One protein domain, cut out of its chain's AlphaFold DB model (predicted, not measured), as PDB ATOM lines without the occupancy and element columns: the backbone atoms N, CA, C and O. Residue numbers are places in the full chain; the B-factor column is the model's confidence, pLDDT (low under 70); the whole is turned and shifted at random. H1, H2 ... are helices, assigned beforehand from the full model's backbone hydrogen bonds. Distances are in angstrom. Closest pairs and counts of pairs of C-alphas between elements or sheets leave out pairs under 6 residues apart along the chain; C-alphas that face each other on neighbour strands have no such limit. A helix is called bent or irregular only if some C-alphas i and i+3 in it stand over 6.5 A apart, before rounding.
ATOM      1  N   GLY A  69      12.022 -46.902  51.326       40.75
ATOM      2  CA  GLY A  69      10.840 -46.272  50.709       40.75
ATOM      3  C   GLY A  69      10.753 -44.743  50.602       40.75
ATOM      4  O   GLY A  69       9.777 -44.272  50.027       40.75
ATOM      5  N   GLU A  70      11.723 -43.946  51.054       41.25
ATOM      6  CA  GLU A  70      11.547 -42.476  51.050       41.25
ATOM      7  C   GLU A  70      12.165 -41.757  49.836       41.25
ATOM      8  O   GLU A  70      11.594 -40.789  49.353       41.25
ATOM      9  N   GLY A  71      13.247 -42.257  49.231       41.81
ATOM     10  CA  GLY A  71      13.879 -41.575  48.085       41.81
ATOM     11  C   GLY A  71      13.171 -41.737  46.733       41.81
ATOM     12  O   GLY A  71      13.380 -40.925  45.838       41.81
ATOM     13  N   GLN A  72      12.337 -42.770  46.575       45.81
ATOM     14  CA  GLN A  72      11.503 -42.961  45.377       45.81
ATOM     15  C   GLN A  72      10.196 -42.163  45.470       45.81
ATOM     16  O   GLN A  72       9.708 -41.672  44.458       45.81
ATOM     17  N   ASN A  73       9.680 -41.982  46.693       47.97
ATOM     18  CA  ASN A  73       8.457 -41.229  46.942       47.97
ATOM     19  C   ASN A  73       8.671 -39.721  46.912       47.97
ATOM     20  O   ASN A  73       7.719 -39.026  46.599       47.97
ATOM     21  N   LEU A  74       9.860 -39.191  47.222       48.53
ATOM     22  CA  LEU A  74      10.060 -37.737  47.239       48.53
ATOM     23  C   LEU A  74       9.758 -37.110  45.873       48.53
ATOM     24  O   LEU A  74       8.969 -36.179  45.825       48.53
ATOM     25  N   SER A  75      10.249 -37.689  44.771       67.31
ATOM     26  CA  SER A  75       9.979 -37.147  43.431       67.31
ATOM     27  C   SER A  75       8.520 -37.313  42.990       67.31
ATOM     28  O   SER A  75       7.971 -36.392  42.400       67.31
ATOM     29  N   GLU A  76       7.848 -38.430  43.302       71.94
ATOM     30  CA  GLU A  76       6.403 -38.565  43.020       71.94
ATOM     31  C   GLU A  76       5.546 -37.681  43.930       71.94
ATOM     32  O   GLU A  76       4.547 -37.133  43.482       71.94
ATOM     33  N   THR A  77       5.943 -37.499  45.189       72.88
ATOM     34  CA  THR A  77       5.247 -36.643  46.162       72.88
ATOM     35  C   THR A  77       5.414 -35.168  45.811       72.88
ATOM     36  O   THR A  77       4.466 -34.403  45.952       72.88
ATOM     37  N   GLU A  78       6.594 -34.763  45.336       76.12
ATOM     38  CA  GLU A  78       6.852 -33.421  44.806       76.12
ATOM     39  C   GLU A  78       5.998 -33.168  43.561       76.12
ATOM     40  O   GLU A  78       5.251 -32.193  43.531       76.12
ATOM     41  N   VAL A  79       6.007 -34.091  42.592       82.00
ATOM     42  CA  VAL A  79       5.161 -33.982  41.393       82.00
ATOM     43  C   VAL A  79       3.670 -33.975  41.756       82.00
ATOM     44  O   VAL A  79       2.908 -33.205  41.179       82.00
ATOM     45  N   LEU A  80       3.241 -34.757  42.751       82.06
ATOM     46  CA  LEU A  80       1.867 -34.739  43.263       82.06
ATOM     47  C   LEU A  80       1.509 -33.399  43.916       82.06
ATOM     48  O   LEU A  80       0.415 -32.880  43.699       82.06
ATOM     49  N   ALA A  81       2.408 -32.829  44.719       82.06
ATOM     50  CA  ALA A  81       2.195 -31.529  45.346       82.06
ATOM     51  C   ALA A  81       2.102 -30.410  44.298       82.06
ATOM     52  O   ALA A  81       1.221 -29.549  44.391       82.06
ATOM     53  N   ASP A  82       2.952 -30.458  43.275       82.31
ATOM     54  CA  ASP A  82       2.943 -29.503  42.171       82.31
ATOM     55  C   ASP A  82       1.695 -29.665  41.290       82.31
ATOM     56  O   ASP A  82       1.061 -28.666  40.942       82.31
ATOM     57  N   ALA A  83       1.259 -30.900  41.020       82.81
ATOM     58  CA  ALA A  83       0.003 -31.185  40.327       82.81
ATOM     59  C   ALA A  83      -1.211 -30.645  41.104       82.81
ATOM     60  O   ALA A  83      -2.050 -29.947  40.533       82.81
ATOM     61  N   LYS A  84      -1.272 -30.862  42.425       84.62
ATOM     62  CA  LYS A  84      -2.313 -30.301  43.310       84.62
ATOM     63  C   LYS A  84      -2.288 -28.767  43.338       84.62
ATOM     64  O   LYS A  84      -3.337 -28.113  43.347       84.62
ATOM     65  N   SER A  85      -1.097 -28.172  43.325       86.69
ATOM     66  CA  SER A  85      -0.905 -26.718  43.250       86.69
ATOM     67  C   SER A  85      -1.394 -26.143  41.917       86.69
ATOM     68  O   SER A  85      -2.071 -25.110  41.894       86.69
ATOM     69  N   LEU A  86      -1.090 -26.812  40.801       86.94
ATOM     70  CA  LEU A  86      -1.591 -26.441  39.480       86.94
ATOM     71  C   LEU A  86      -3.116 -26.573  39.413       86.94
ATOM     72  O   LEU A  86      -3.779 -25.611  39.037       86.94
ATOM     73  N   ALA A  87      -3.677 -27.688  39.885       81.94
ATOM     74  CA  ALA A  87      -5.122 -27.899  39.956       81.94
ATOM     75  C   ALA A  87      -5.833 -26.787  40.734       81.94
ATOM     76  O   ALA A  87      -6.805 -26.209  40.251       81.94
ATOM     77  N   THR A  88      -5.280 -26.388  41.880       87.94
ATOM     78  CA  THR A  88      -5.826 -25.286  42.687       87.94
ATOM     79  C   THR A  88      -5.807 -23.947  41.938       87.94
ATOM     80  O   THR A  88      -6.738 -23.156  42.077       87.94
ATOM     81  N   ARG A  89      -4.761 -23.668  41.145       82.62
ATOM     82  CA  ARG A  89      -4.656 -22.431  40.345       82.62
ATOM     83  C   ARG A  89      -5.603 -22.411  39.151       82.62
ATOM     84  O   ARG A  89      -6.118 -21.347  38.827       82.62
ATOM     85  N   VAL A  90      -5.813 -23.566  38.528       85.31
ATOM     86  CA  VAL A  90      -6.731 -23.743  37.394       85.31
ATOM     87  C   VAL A  90      -8.193 -23.802  37.866       85.31
ATOM     88  O   VAL A  90      -9.095 -23.498  37.100       85.31
ATOM     89  N   GLY A  91      -8.437 -24.082  39.150       86.88
ATOM     90  CA  GLY A  91      -9.782 -24.139  39.735       86.88
ATOM     91  C   GLY A  91     -10.378 -25.547  39.786       86.88
ATOM     92  O   GLY A  91     -11.562 -25.706  40.079       86.88
ATOM     93  N   VAL A  92      -9.556 -26.571  39.557       88.75
ATOM     94  CA  VAL A  92      -9.942 -27.982  39.586       88.75
ATOM     95  C   VAL A  92     -10.003 -28.502  41.018       88.75
ATOM     96  O   VAL A  92      -9.077 -28.319  41.811       88.75
ATOM     97  N   SER A  93     -11.093 -29.199  41.338       86.94
ATOM     98  CA  SER A  93     -11.244 -29.922  42.602       86.94
ATOM     99  C   SER A  93     -10.680 -31.337  42.485       86.94
ATOM    100  O   SER A  93     -11.005 -32.064  41.545       86.94
ATOM    101  N   TYR A  94      -9.913 -31.746  43.491       84.75
ATOM    102  CA  TYR A  94      -9.338 -33.085  43.606       84.75
ATOM    103  C   TYR A  94      -9.612 -33.694  44.986       84.75
ATOM    104  O   TYR A  94      -9.844 -32.965  45.956       84.75
ATOM    105  N   GLU A  95      -9.601 -35.021  45.066       85.25
ATOM    106  CA  GLU A  95      -9.617 -35.768  46.325       85.25
ATOM    107  C   GLU A  95      -8.181 -35.971  46.841       85.25
ATOM    108  O   GLU A  95      -7.201 -35.903  46.096       85.25
ATOM    109  N   ASP A  96      -8.021 -36.163  48.151       75.94
ATOM    110  CA  ASP A  96      -6.688 -36.242  48.758       75.94
ATOM    111  C   ASP A  96      -5.907 -37.496  48.337       75.94
ATOM    112  O   ASP A  96      -4.671 -37.443  48.294       75.94
ATOM    113  N   ASP A  97      -6.617 -38.580  48.018       82.56
ATOM    114  CA  ASP A  97      -6.107 -39.883  47.592       82.56
ATOM    115  C   ASP A  97      -6.059 -40.079  46.068       82.56
ATOM    116  O   ASP A  97      -5.636 -41.145  45.619       82.56
ATOM    117  N   GLU A  98      -6.426 -39.065  45.278       84.31
ATOM    118  CA  GLU A  98      -6.260 -39.120  43.823       84.31
ATOM    119  C   GLU A  98      -4.790 -39.218  43.412       84.31
ATOM    120  O   GLU A  98      -3.891 -38.601  44.002       84.31
ATOM    121  N   SER A  99      -4.556 -39.991  42.353       86.69
ATOM    122  CA  SER A  99      -3.237 -40.151  41.755       86.69
ATOM    123  C   SER A  99      -2.807 -38.911  40.968       86.69
ATOM    124  O   SER A  99      -3.620 -38.090  40.544       86.69
ATOM    125  N   VAL A 100      -1.496 -38.793  40.730       85.75
ATOM    126  CA  VAL A 100      -0.919 -37.711  39.915       85.75
ATOM    127  C   VAL A 100      -1.588 -37.649  38.541       85.75
ATOM    128  O   VAL A 100      -2.005 -36.575  38.123       85.75
ATOM    129  N   THR A 101      -1.733 -38.792  37.865       88.62
ATOM    130  CA  THR A 101      -2.341 -38.870  36.529       88.62
ATOM    131  C   THR A 101      -3.788 -38.386  36.535       88.62
ATOM    132  O   THR A 101      -4.141 -37.563  35.704       88.62
ATOM    133  N   GLU A 102      -4.600 -38.804  37.510       90.88
ATOM    134  CA  GLU A 102      -6.005 -38.370  37.607       90.88
ATOM    135  C   GLU A 102      -6.129 -36.854  37.813       90.88
ATOM    136  O   GLU A 102      -6.971 -36.201  37.194       90.88
ATOM    137  N   ILE A 103      -5.259 -36.272  38.643       90.44
ATOM    138  CA  ILE A 103      -5.231 -34.822  38.867       90.44
ATOM    139  C   ILE A 103      -4.807 -34.094  37.588       90.44
ATOM    140  O   ILE A 103      -5.439 -33.105  37.218       90.44
ATOM    141  N   LEU A 104      -3.759 -34.564  36.905       90.62
ATOM    142  CA  LEU A 104      -3.290 -33.957  35.657       90.62
ATOM    143  C   LEU A 104      -4.340 -34.053  34.543       90.62
ATOM    144  O   LEU A 104      -4.553 -33.063  33.845       90.62
ATOM    145  N   ASP A 105      -5.049 -35.176  34.423       91.81
ATOM    146  CA  ASP A 105      -6.126 -35.360  33.444       91.81
ATOM    147  C   ASP A 105      -7.252 -34.340  33.663       91.81
ATOM    148  O   ASP A 105      -7.628 -33.619  32.737       91.81
ATOM    149  N   LYS A 106      -7.725 -34.185  34.908       91.94
ATOM    150  CA  LYS A 106      -8.748 -33.181  35.251       91.94
ATOM    151  C   LYS A 106      -8.288 -31.750  34.971       91.94
ATOM    152  O   LYS A 106      -9.079 -30.920  34.532       91.94
ATOM    153  N   VAL A 107      -7.015 -31.444  35.231       90.62
ATOM    154  CA  VAL A 107      -6.437 -30.136  34.888       90.62
ATOM    155  C   VAL A 107      -6.390 -29.934  33.382       90.62
ATOM    156  O   VAL A 107      -6.693 -28.836  32.925       90.62
ATOM    157  N   SER A 108      -6.052 -30.963  32.605       91.50
ATOM    158  CA  SER A 108      -6.077 -30.872  31.145       91.50
ATOM    159  C   SER A 108      -7.486 -30.578  30.634       91.50
ATOM    160  O   SER A 108      -7.641 -29.686  29.803       91.50
ATOM    161  N   GLU A 109      -8.501 -31.273  31.152       91.94
ATOM    162  CA  GLU A 109      -9.906 -31.045  30.781       91.94
ATOM    163  C   GLU A 109     -10.356 -29.609  31.094       91.94
ATOM    164  O   GLU A 109     -10.962 -28.948  30.251       91.94
ATOM    165  N   GLU A 110     -10.016 -29.090  32.276       90.75
ATOM    166  CA  GLU A 110     -10.371 -27.717  32.652       90.75
ATOM    167  C   GLU A 110      -9.618 -26.683  31.806       90.75
ATOM    168  O   GLU A 110     -10.205 -25.697  31.372       90.75
ATOM    169  N   LEU A 111      -8.336 -26.907  31.494       88.81
ATOM    170  CA  LEU A 111      -7.580 -26.015  30.607       88.81
ATOM    171  C   LEU A 111      -8.138 -25.998  29.176       88.81
ATOM    172  O   LEU A 111      -8.111 -24.943  28.534       88.81
ATOM    173  N   GLU A 112      -8.670 -27.124  28.690       89.50
ATOM    174  CA  GLU A 112      -9.388 -27.194  27.411       89.50
ATOM    175  C   GLU A 112     -10.691 -26.380  27.463       89.50
ATOM    176  O   GLU A 112     -10.979 -25.603  26.553       89.50
ATOM    177  N   ALA A 113     -11.448 -26.465  28.558       88.94
ATOM    178  CA  ALA A 113     -12.637 -25.632  28.744       88.94
ATOM    179  C   ALA A 113     -12.282 -24.136  28.824       88.94
ATOM    180  O   ALA A 113     -12.908 -23.305  28.160       88.94
ATOM    181  N   MET A 114     -11.231 -23.780  29.569       86.56
ATOM    182  CA  MET A 114     -10.769 -22.397  29.703       86.56
ATOM    183  C   MET A 114     -10.313 -21.807  28.368       86.56
ATOM    184  O   MET A 114     -10.528 -20.618  28.136       86.56
ATOM    185  N   ILE A 115      -9.679 -22.591  27.483       85.81
ATOM    186  CA  ILE A 115      -9.247 -22.073  26.176       85.81
ATOM    187  C   ILE A 115     -10.430 -21.836  25.237       85.81
ATOM    188  O   ILE A 115     -10.426 -20.847  24.499       85.81
ATOM    189  N   ASP A 116     -11.459 -22.678  25.317       85.25
ATOM    190  CA  ASP A 116     -12.712 -22.493  24.583       85.25
ATOM    191  C   ASP A 116     -13.494 -21.268  25.099       85.25
ATOM    192  O   ASP A 116     -14.081 -20.524  24.306       85.25
ATOM    193  N   GLU A 117     -13.462 -21.007  26.410       84.88
ATOM    194  CA  GLU A 117     -14.108 -19.845  27.038       84.88
ATOM    195  C   GLU A 117     -13.345 -18.526  26.834       84.88
ATOM    196  O   GLU A 117     -13.973 -17.479  26.640       84.88
ATOM    197  N   ALA A 118     -12.008 -18.558  26.818       80.19
ATOM    198  CA  ALA A 118     -11.155 -17.377  26.648       80.19
ATOM    199  C   ALA A 118     -11.324 -16.693  25.277       80.19
ATOM    200  O   ALA A 118     -10.998 -15.510  25.107       80.19
ATOM    201  N   GLY A 119     -11.838 -17.418  24.277       79.50
ATOM    202  CA  GLY A 119     -12.128 -16.895  22.944       79.50
ATOM    203  C   GLY A 119     -10.894 -16.287  22.269       79.50
ATOM    204  O   GLY A 119      -9.955 -16.993  21.920       79.50
ATOM    205  N   GLU A 120     -10.896 -14.966  22.056       81.81
ATOM    206  CA  GLU A 120      -9.767 -14.228  21.461       81.81
ATOM    207  C   GLU A 120      -9.012 -13.357  22.478       81.81
ATOM    208  O   GLU A 120      -8.207 -12.516  22.073       81.81
ATOM    209  N   ASN A 121      -9.260 -13.501  23.787       85.31
ATOM    210  CA  ASN A 121      -8.576 -12.692  24.794       85.31
ATOM    211  C   ASN A 121      -7.099 -13.122  24.919       85.31
ATOM    212  O   ASN A 121      -6.795 -14.158  25.513       85.31
ATOM    213  N   PRO A 122      -6.135 -12.319  24.428       79.44
ATOM    214  CA  PRO A 122      -4.740 -12.741  24.362       79.44
ATOM    215  C   PRO A 122      -4.082 -12.855  25.743       79.44
ATOM    216  O   PRO A 122      -3.036 -13.488  25.870       79.44
ATOM    217  N   GLN A 123      -4.640 -12.216  26.774       82.75
ATOM    218  CA  GLN A 123      -4.103 -12.285  28.133       82.75
ATOM    219  C   GLN A 123      -4.461 -13.622  28.782       82.75
ATOM    220  O   GLN A 123      -3.571 -14.309  29.269       82.75
ATOM    221  N   GLU A 124      -5.730 -14.017  28.695       80.31
ATOM    222  CA  GLU A 124      -6.213 -15.311  29.189       80.31
ATOM    223  C   GLU A 124      -5.561 -16.467  28.431       80.31
ATOM    224  O   GLU A 124      -5.035 -17.381  29.059       80.31
ATOM    225  N   ILE A 125      -5.452 -16.371  27.100       84.88
ATOM    226  CA  ILE A 125      -4.760 -17.378  26.282       84.88
ATOM    227  C   ILE A 125      -3.301 -17.556  26.726       84.88
ATOM    228  O   ILE A 125      -2.827 -18.684  26.825       84.88
ATOM    229  N   ASN A 126      -2.567 -16.475  27.017       83.00
ATOM    230  CA  ASN A 126      -1.179 -16.604  27.479       83.00
ATOM    231  C   ASN A 126      -1.088 -17.291  28.844       83.00
ATOM    232  O   ASN A 126      -0.226 -18.147  29.024       83.00
ATOM    233  N   THR A 127      -1.981 -16.959  29.778       84.69
ATOM    234  CA  THR A 127      -2.033 -17.616  31.090       84.69
ATOM    235  C   THR A 127      -2.370 -19.103  30.962       84.69
ATOM    236  O   THR A 127      -1.699 -19.938  31.561       84.69
ATOM    237  N   ILE A 128      -3.335 -19.457  30.111       85.25
ATOM    238  CA  ILE A 128      -3.706 -20.853  29.846       85.25
ATOM    239  C   ILE A 128      -2.532 -21.619  29.218       85.25
ATOM    240  O   ILE A 128      -2.226 -22.738  29.622       85.25
ATOM    241  N   LEU A 129      -1.802 -21.007  28.278       85.94
ATOM    242  CA  LEU A 129      -0.606 -21.612  27.681       85.94
ATOM    243  C   LEU A 129       0.530 -21.824  28.692       85.94
ATOM    244  O   LEU A 129       1.299 -22.778  28.548       85.94
ATOM    245  N   GLU A 130       0.670 -20.955  29.693       85.44
ATOM    246  CA  GLU A 130       1.613 -21.163  30.798       85.44
ATOM    247  C   GLU A 130       1.220 -22.388  31.628       85.44
ATOM    248  O   GLU A 130       2.071 -23.247  31.862       85.44
ATOM    249  N   TYR A 131      -0.061 -22.529  31.973       87.25
ATOM    250  CA  TYR A 131      -0.564 -23.710  32.680       87.25
ATOM    251  C   TYR A 131      -0.413 -24.997  31.864       87.25
ATOM    252  O   TYR A 131       0.014 -26.006  32.415       87.25
ATOM    253  N   TYR A 132      -0.634 -24.966  30.546       84.88
ATOM    254  CA  TYR A 132      -0.373 -26.121  29.675       84.88
ATOM    255  C   TYR A 132       1.098 -26.538  29.655       84.88
ATOM    256  O   TYR A 132       1.410 -27.728  29.623       84.88
ATOM    257  N   ARG A 133       2.025 -25.573  29.644       82.50
ATOM    258  CA  ARG A 133       3.464 -25.879  29.703       82.50
ATOM    259  C   ARG A 133       3.836 -26.519  31.030       82.50
ATOM    260  O   ARG A 133       4.652 -27.435  31.046       82.50
ATOM    261  N   GLU A 134       3.250 -26.031  32.113       82.38
ATOM    262  CA  GLU A 134       3.467 -26.570  33.448       82.38
ATOM    263  C   GLU A 134       2.881 -27.980  33.588       82.38
ATOM    264  O   GLU A 134       3.597 -28.884  34.011       82.38
ATOM    265  N   LEU A 135       1.648 -28.197  33.117       87.56
ATOM    266  CA  LEU A 135       1.012 -29.514  33.039       87.56
ATOM    267  C   LEU A 135       1.878 -30.502  32.258       87.56
ATOM    268  O   LEU A 135       2.195 -31.575  32.759       87.56
ATOM    269  N   LYS A 136       2.334 -30.109  31.064       84.69
ATOM    270  CA  LYS A 136       3.202 -30.952  30.235       84.69
ATOM    271  C   LYS A 136       4.518 -31.285  30.935       84.69
ATOM    272  O   LYS A 136       4.990 -32.411  30.858       84.69
ATOM    273  N   SER A 137       5.116 -30.308  31.615       81.50
ATOM    274  CA  SER A 137       6.346 -30.532  32.374       81.50
ATOM    275  C   SER A 137       6.128 -31.514  33.523       81.50
ATOM    276  O   SER A 137       7.034 -32.284  33.830       81.50
ATOM    277  N   LEU A 138       4.976 -31.475  34.195       83.06
ATOM    278  CA  LEU A 138       4.642 -32.411  35.272       83.06
ATOM    279  C   LEU A 138       4.399 -33.825  34.741       83.06
ATOM    280  O   LEU A 138       4.927 -34.772  35.316       83.06
ATOM    281  N   ASP A 139       3.693 -33.947  33.619       82.25
ATOM    282  CA  ASP A 139       3.460 -35.213  32.917       82.25
ATOM    283  C   ASP A 139       4.784 -35.870  32.478       82.25
ATOM    284  O   ASP A 139       5.093 -36.992  32.880       82.25
ATOM    285  N   ASP A 140       5.654 -35.117  31.792       79.00
ATOM    286  CA  ASP A 140       6.977 -35.593  31.355       79.00
ATOM    287  C   ASP A 140       7.859 -36.023  32.555       79.00
ATOM    288  O   ASP A 140       8.638 -36.983  32.475       79.00
ATOM    289  N   GLN A 141       7.765 -35.309  33.685       78.31
ATOM    290  CA  GLN A 141       8.484 -35.655  34.916       78.31
ATOM    291  C   GLN A 141       7.945 -36.943  35.541       78.31
ATOM    292  O   GLN A 141       8.741 -37.806  35.921       78.31
ATOM    293  N   TYR A 142       6.624 -37.096  35.616       82.94
ATOM    294  CA  TYR A 142       5.979 -38.289  36.150       82.94
ATOM    295  C   TYR A 142       6.313 -39.538  35.319       82.94
ATOM    296  O   TYR A 142       6.752 -40.552  35.872       82.94
ATOM    297  N   ASP A 143       6.248 -39.438  33.991       78.38
ATOM    298  CA  ASP A 143       6.614 -40.513  33.058       78.38
ATOM    299  C   ASP A 143       8.080 -40.946  33.193       78.38
ATOM    300  O   ASP A 143       8.419 -42.140  33.166       78.38
ATOM    301  N   SER A 144       8.977 -39.973  33.362       75.06
ATOM    302  CA  SER A 144      10.400 -40.222  33.598       75.06
ATOM    303  C   SER A 144      10.626 -40.975  34.911       75.06
ATOM    304  O   SER A 144      11.398 -41.940  34.948       75.06
ATOM    305  N   ILE A 145       9.913 -40.593  35.978       77.75
ATOM    306  CA  ILE A 145       9.988 -41.268  37.278       77.75
ATOM    307  C   ILE A 145       9.492 -42.713  37.157       77.75
ATOM    308  O   ILE A 145      10.218 -43.635  37.541       77.75
ATOM    309  N   GLN A 146       8.325 -42.936  36.552       79.50
ATOM    310  CA  GLN A 146       7.762 -44.273  36.324       79.50
ATOM    311  C   GLN A 146       8.709 -45.166  35.500       79.50
ATOM    312  O   GLN A 146       8.959 -46.332  35.831       79.50
ATOM    313  N   SER A 147       9.321 -44.608  34.455       71.94
ATOM    314  CA  SER A 147      10.302 -45.312  33.619       71.94
ATOM    315  C   SER A 147      11.588 -45.663  34.378       71.94
ATOM    316  O   SER A 147      12.130 -46.769  34.231       71.94
ATOM    317  N   ALA A 148      12.077 -44.749  35.220       67.94
ATOM    318  CA  ALA A 148      13.239 -44.976  36.074       67.94
ATOM    319  C   ALA A 148      12.960 -46.054  37.133       67.94
ATOM    320  O   ALA A 148      13.797 -46.939  37.334       67.94
ATOM    321  N   GLN A 149      11.773 -46.035  37.749       67.44
ATOM    322  CA  GLN A 149      11.338 -47.058  38.701       67.44
ATOM    323  C   GLN A 149      11.289 -48.441  38.042       67.44
ATOM    324  O   GLN A 149      11.911 -49.380  38.544       67.44
ATOM    325  N   ASN A 150      10.654 -48.570  36.874       68.31
ATOM    326  CA  ASN A 150      10.601 -49.834  36.128       68.31
ATOM    327  C   ASN A 150      11.996 -50.379  35.785       68.31
ATOM    328  O   ASN A 150      12.275 -51.571  35.960       68.31
ATOM    329  N   SER A 151      12.902 -49.504  35.349       63.09
ATOM    330  CA  SER A 151      14.289 -49.870  35.038       63.09
ATOM    331  C   SER A 151      15.053 -50.334  36.284       63.09
ATOM    332  O   SER A 151      15.816 -51.302  36.228       63.09
ATOM    333  N   MET A 152      14.819 -49.686  37.428       59.06
ATOM    334  CA  MET A 152      15.420 -50.048  38.709       59.06
ATOM    335  C   MET A 152      14.899 -51.393  39.228       59.06
ATOM    336  O   MET A 152      15.705 -52.224  39.644       59.06
ATOM    337  N   TYR A 153      13.591 -51.653  39.148       65.94
ATOM    338  CA  TYR A 153      13.012 -52.949  39.520       65.94
ATOM    339  C   TYR A 153      13.574 -54.087  38.669       65.94
ATOM    340  O   TYR A 153      13.954 -55.130  39.205       65.94
ATOM    341  N   ALA A 154      13.690 -53.881  37.356       61.97
ATOM    342  CA  ALA A 154      14.301 -54.857  36.460       61.97
ATOM    343  C   ALA A 154      15.774 -55.122  36.826       61.97
ATOM    344  O   ALA A 154      16.193 -56.280  36.908       61.97
ATOM    345  N   ALA A 155      16.544 -54.068  37.121       54.47
ATOM    346  CA  ALA A 155      17.933 -54.185  37.559       54.47
ATOM    347  C   ALA A 155      18.061 -54.897  38.921       54.47
ATOM    348  O   ALA A 155      18.881 -55.805  39.058       54.47
ATOM    349  N   MET A 156      17.224 -54.560  39.908       56.72
ATOM    350  CA  MET A 156      17.180 -55.239  41.212       56.72
ATOM    351  C   MET A 156      16.827 -56.716  41.071       56.72
ATOM    352  O   MET A 156      17.464 -57.562  41.701       56.72
ATOM    353  N   ASN A 157      15.843 -57.048  40.233       56.06
ATOM    354  CA  ASN A 157      15.448 -58.431  40.000       56.06
ATOM    355  C   ASN A 157      16.586 -59.229  39.337       56.06
ATOM    356  O   ASN A 157      16.879 -60.360  39.728       56.06
ATOM    357  N   MET A 158      17.306 -58.608  38.399       61.97
ATOM    358  CA  MET A 158      18.475 -59.205  37.755       61.97
ATOM    359  C   MET A 158      19.646 -59.401  38.733       61.97
ATOM    360  O   MET A 158      20.265 -60.463  38.732       61.97
ATOM    361  N   VAL A 159      19.931 -58.429  39.605       61.84
ATOM    362  CA  VAL A 159      20.973 -58.538  40.644       61.84
ATOM    363  C   VAL A 159      20.614 -59.607  41.677       61.84
ATOM    364  O   VAL A 159      21.460 -60.423  42.030       61.84
ATOM    365  N   SER A 160      19.360 -59.653  42.124       55.94
ATOM    366  CA  SER A 160      18.858 -60.677  43.050       55.94
ATOM    367  C   SER A 160      18.975 -62.083  42.455       55.94
ATOM    368  O   SER A 160      19.488 -62.995  43.105       55.94
ATOM    369  N   THR A 161      18.591 -62.245  41.187       59.75
ATOM    370  CA  THR A 161      18.721 -63.514  40.456       59.75
ATOM    371  C   THR A 161      20.188 -63.906  40.275       59.75
ATOM    372  O   THR A 161      20.562 -65.038  40.576       59.75
ATOM    373  N   ASN A 162      21.050 -62.968  39.876       56.25
ATOM    374  CA  ASN A 162      22.488 -63.217  39.744       56.25
ATOM    375  C   ASN A 162      23.144 -63.568  41.085       56.25
ATOM    376  O   ASN A 162      24.000 -64.446  41.123       56.25
ATOM    377  N   ASN A 163      22.719 -62.952  42.190       55.56
ATOM    378  CA  ASN A 163      23.209 -63.277  43.528       55.56
ATOM    379  C   ASN A 163      22.731 -64.658  43.998       55.56
ATOM    380  O   ASN A 163      23.519 -65.391  44.588       55.56
ATOM    381  N   LYS A 164      21.486 -65.054  43.704       54.72
ATOM    382  CA  LYS A 164      20.985 -66.414  43.986       54.72
ATOM    383  C   LYS A 164      21.770 -67.482  43.226       54.72
ATOM    384  O   LYS A 164      22.225 -68.446  43.837       54.72
ATOM    385  N   ILE A 165      22.008 -67.258  41.933       57.38
ATOM    386  CA  ILE A 165      22.816 -68.151  41.089       57.38
ATOM    387  C   ILE A 165      24.269 -68.202  41.592       57.38
ATOM    388  O   ILE A 165      24.835 -69.284  41.727       57.38
ATOM    389  N   ALA A 166      24.868 -67.055  41.927       55.41
ATOM    390  CA  ALA A 166      26.245 -66.979  42.424       55.41
ATOM    391  C   ALA A 166      26.437 -67.630  43.807       55.41
ATOM    392  O   ALA A 166      27.523 -68.124  44.104       55.41
ATOM    393  N   LEU A 167      25.395 -67.651  44.643       63.81
ATOM    394  CA  LEU A 167      25.398 -68.288  45.964       63.81
ATOM    395  C   LEU A 167      24.921 -69.752  45.934       63.81
ATOM    396  O   LEU A 167      24.909 -70.398  46.980       63.81
ATOM    397  N   GLY A 168      24.549 -70.286  44.764       49.19
ATOM    398  CA  GLY A 168      24.048 -71.658  44.613       49.19
ATOM    399  C   GLY A 168      22.710 -71.909  45.316       49.19
ATOM    400  O   GLY A 168      22.414 -73.041  45.691       49.19
TER     401      GLY A 168
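What this domain is: This is residues 69 to 168 of the 170 residues of an uncharacterized protein of Brachyspira sp. CAG:484 (UniProt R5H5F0). Three helices lie side by side in a slim bundle, with the long helix H3 making the long axis and the two shorter helices packed on part of it, H2 on its residues 124 to 142 and H1 on its residues 131 to 149. H2 and H3 form a helical hairpin, and past the bundle residues 150 to 168, of which 150 to 166 belong to H3, stick out and stand free. The printed part has 100 residues with three named helices, H1, H2 and H3 in that order, and no named strand; its class is all helix. It is only just loose, close to extended, with a radius of gyration of the C-alphas of 19.0 A, and its outline is a rod spanning 70 by 24 by 17 A.

Where its parts are: The printed part begins at Gly 69. H1 holds residues 70 to 90 and measures 29.5 A from first to last C-alpha, beginning with C-alpha 70 at (11.547, -42.476, 51.050). H1 is neither bent nor irregular, but only just: C-alphas 72 and 75 are 6.3 A apart. H2 holds residues 100 to 118, 26.3 A long, with C-alpha 100 at (-0.919, -37.711, 39.915). H3, residues 122 to 166, is the longest helix at 65.0 A and ends with C-alpha 166 at (26.245, -66.979, 42.424).

How they stand to each other: H1, H2 and H3 form a bundle, a group of helices set together, and their packing is mostly aligned. H1 and H2 touch at a shallow tilt of 21 degrees and run the same way; their closest C-alphas, those of Leu 80 and Val 100, are 5.3 A apart. H1 and H3 touch at a shallow tilt of 17 degrees and run opposite ways, H3 touching H1 with residues 131 to 149 alone. The closest C-alphas of H1 and H3 are those of Val 79 and Leu 138, 6.3 A apart. H2 and H3, a helical hairpin, touch at a shallow tilt of 17 degrees and run opposite ways, H3 with residues 124 to 142 alone. Their closest C-alphas are those of Ala 118 and Glu 124, 5.9 A apart. In H2 and H3 every O i to N i+4 pair is within hydrogen-bond range; in H1 15 of 17 are.

The domain as a whole: The C-alphas of Glu 120 and Gly 168, the two farthest apart, are 70.6 A from each other. Without residues 150 to 168, of which 150 to 166 belong to H3, the body has 81 residues and spans 48 by 23 by 14 A. The printed part has no cut. The link from H1 to H2, 9 residues, is short, and that from H2 to H3, 3 residues, is tight. The mean pLDDT of the printed part is 76.4; residues 69 to 75 and 148 to 168 are under 70.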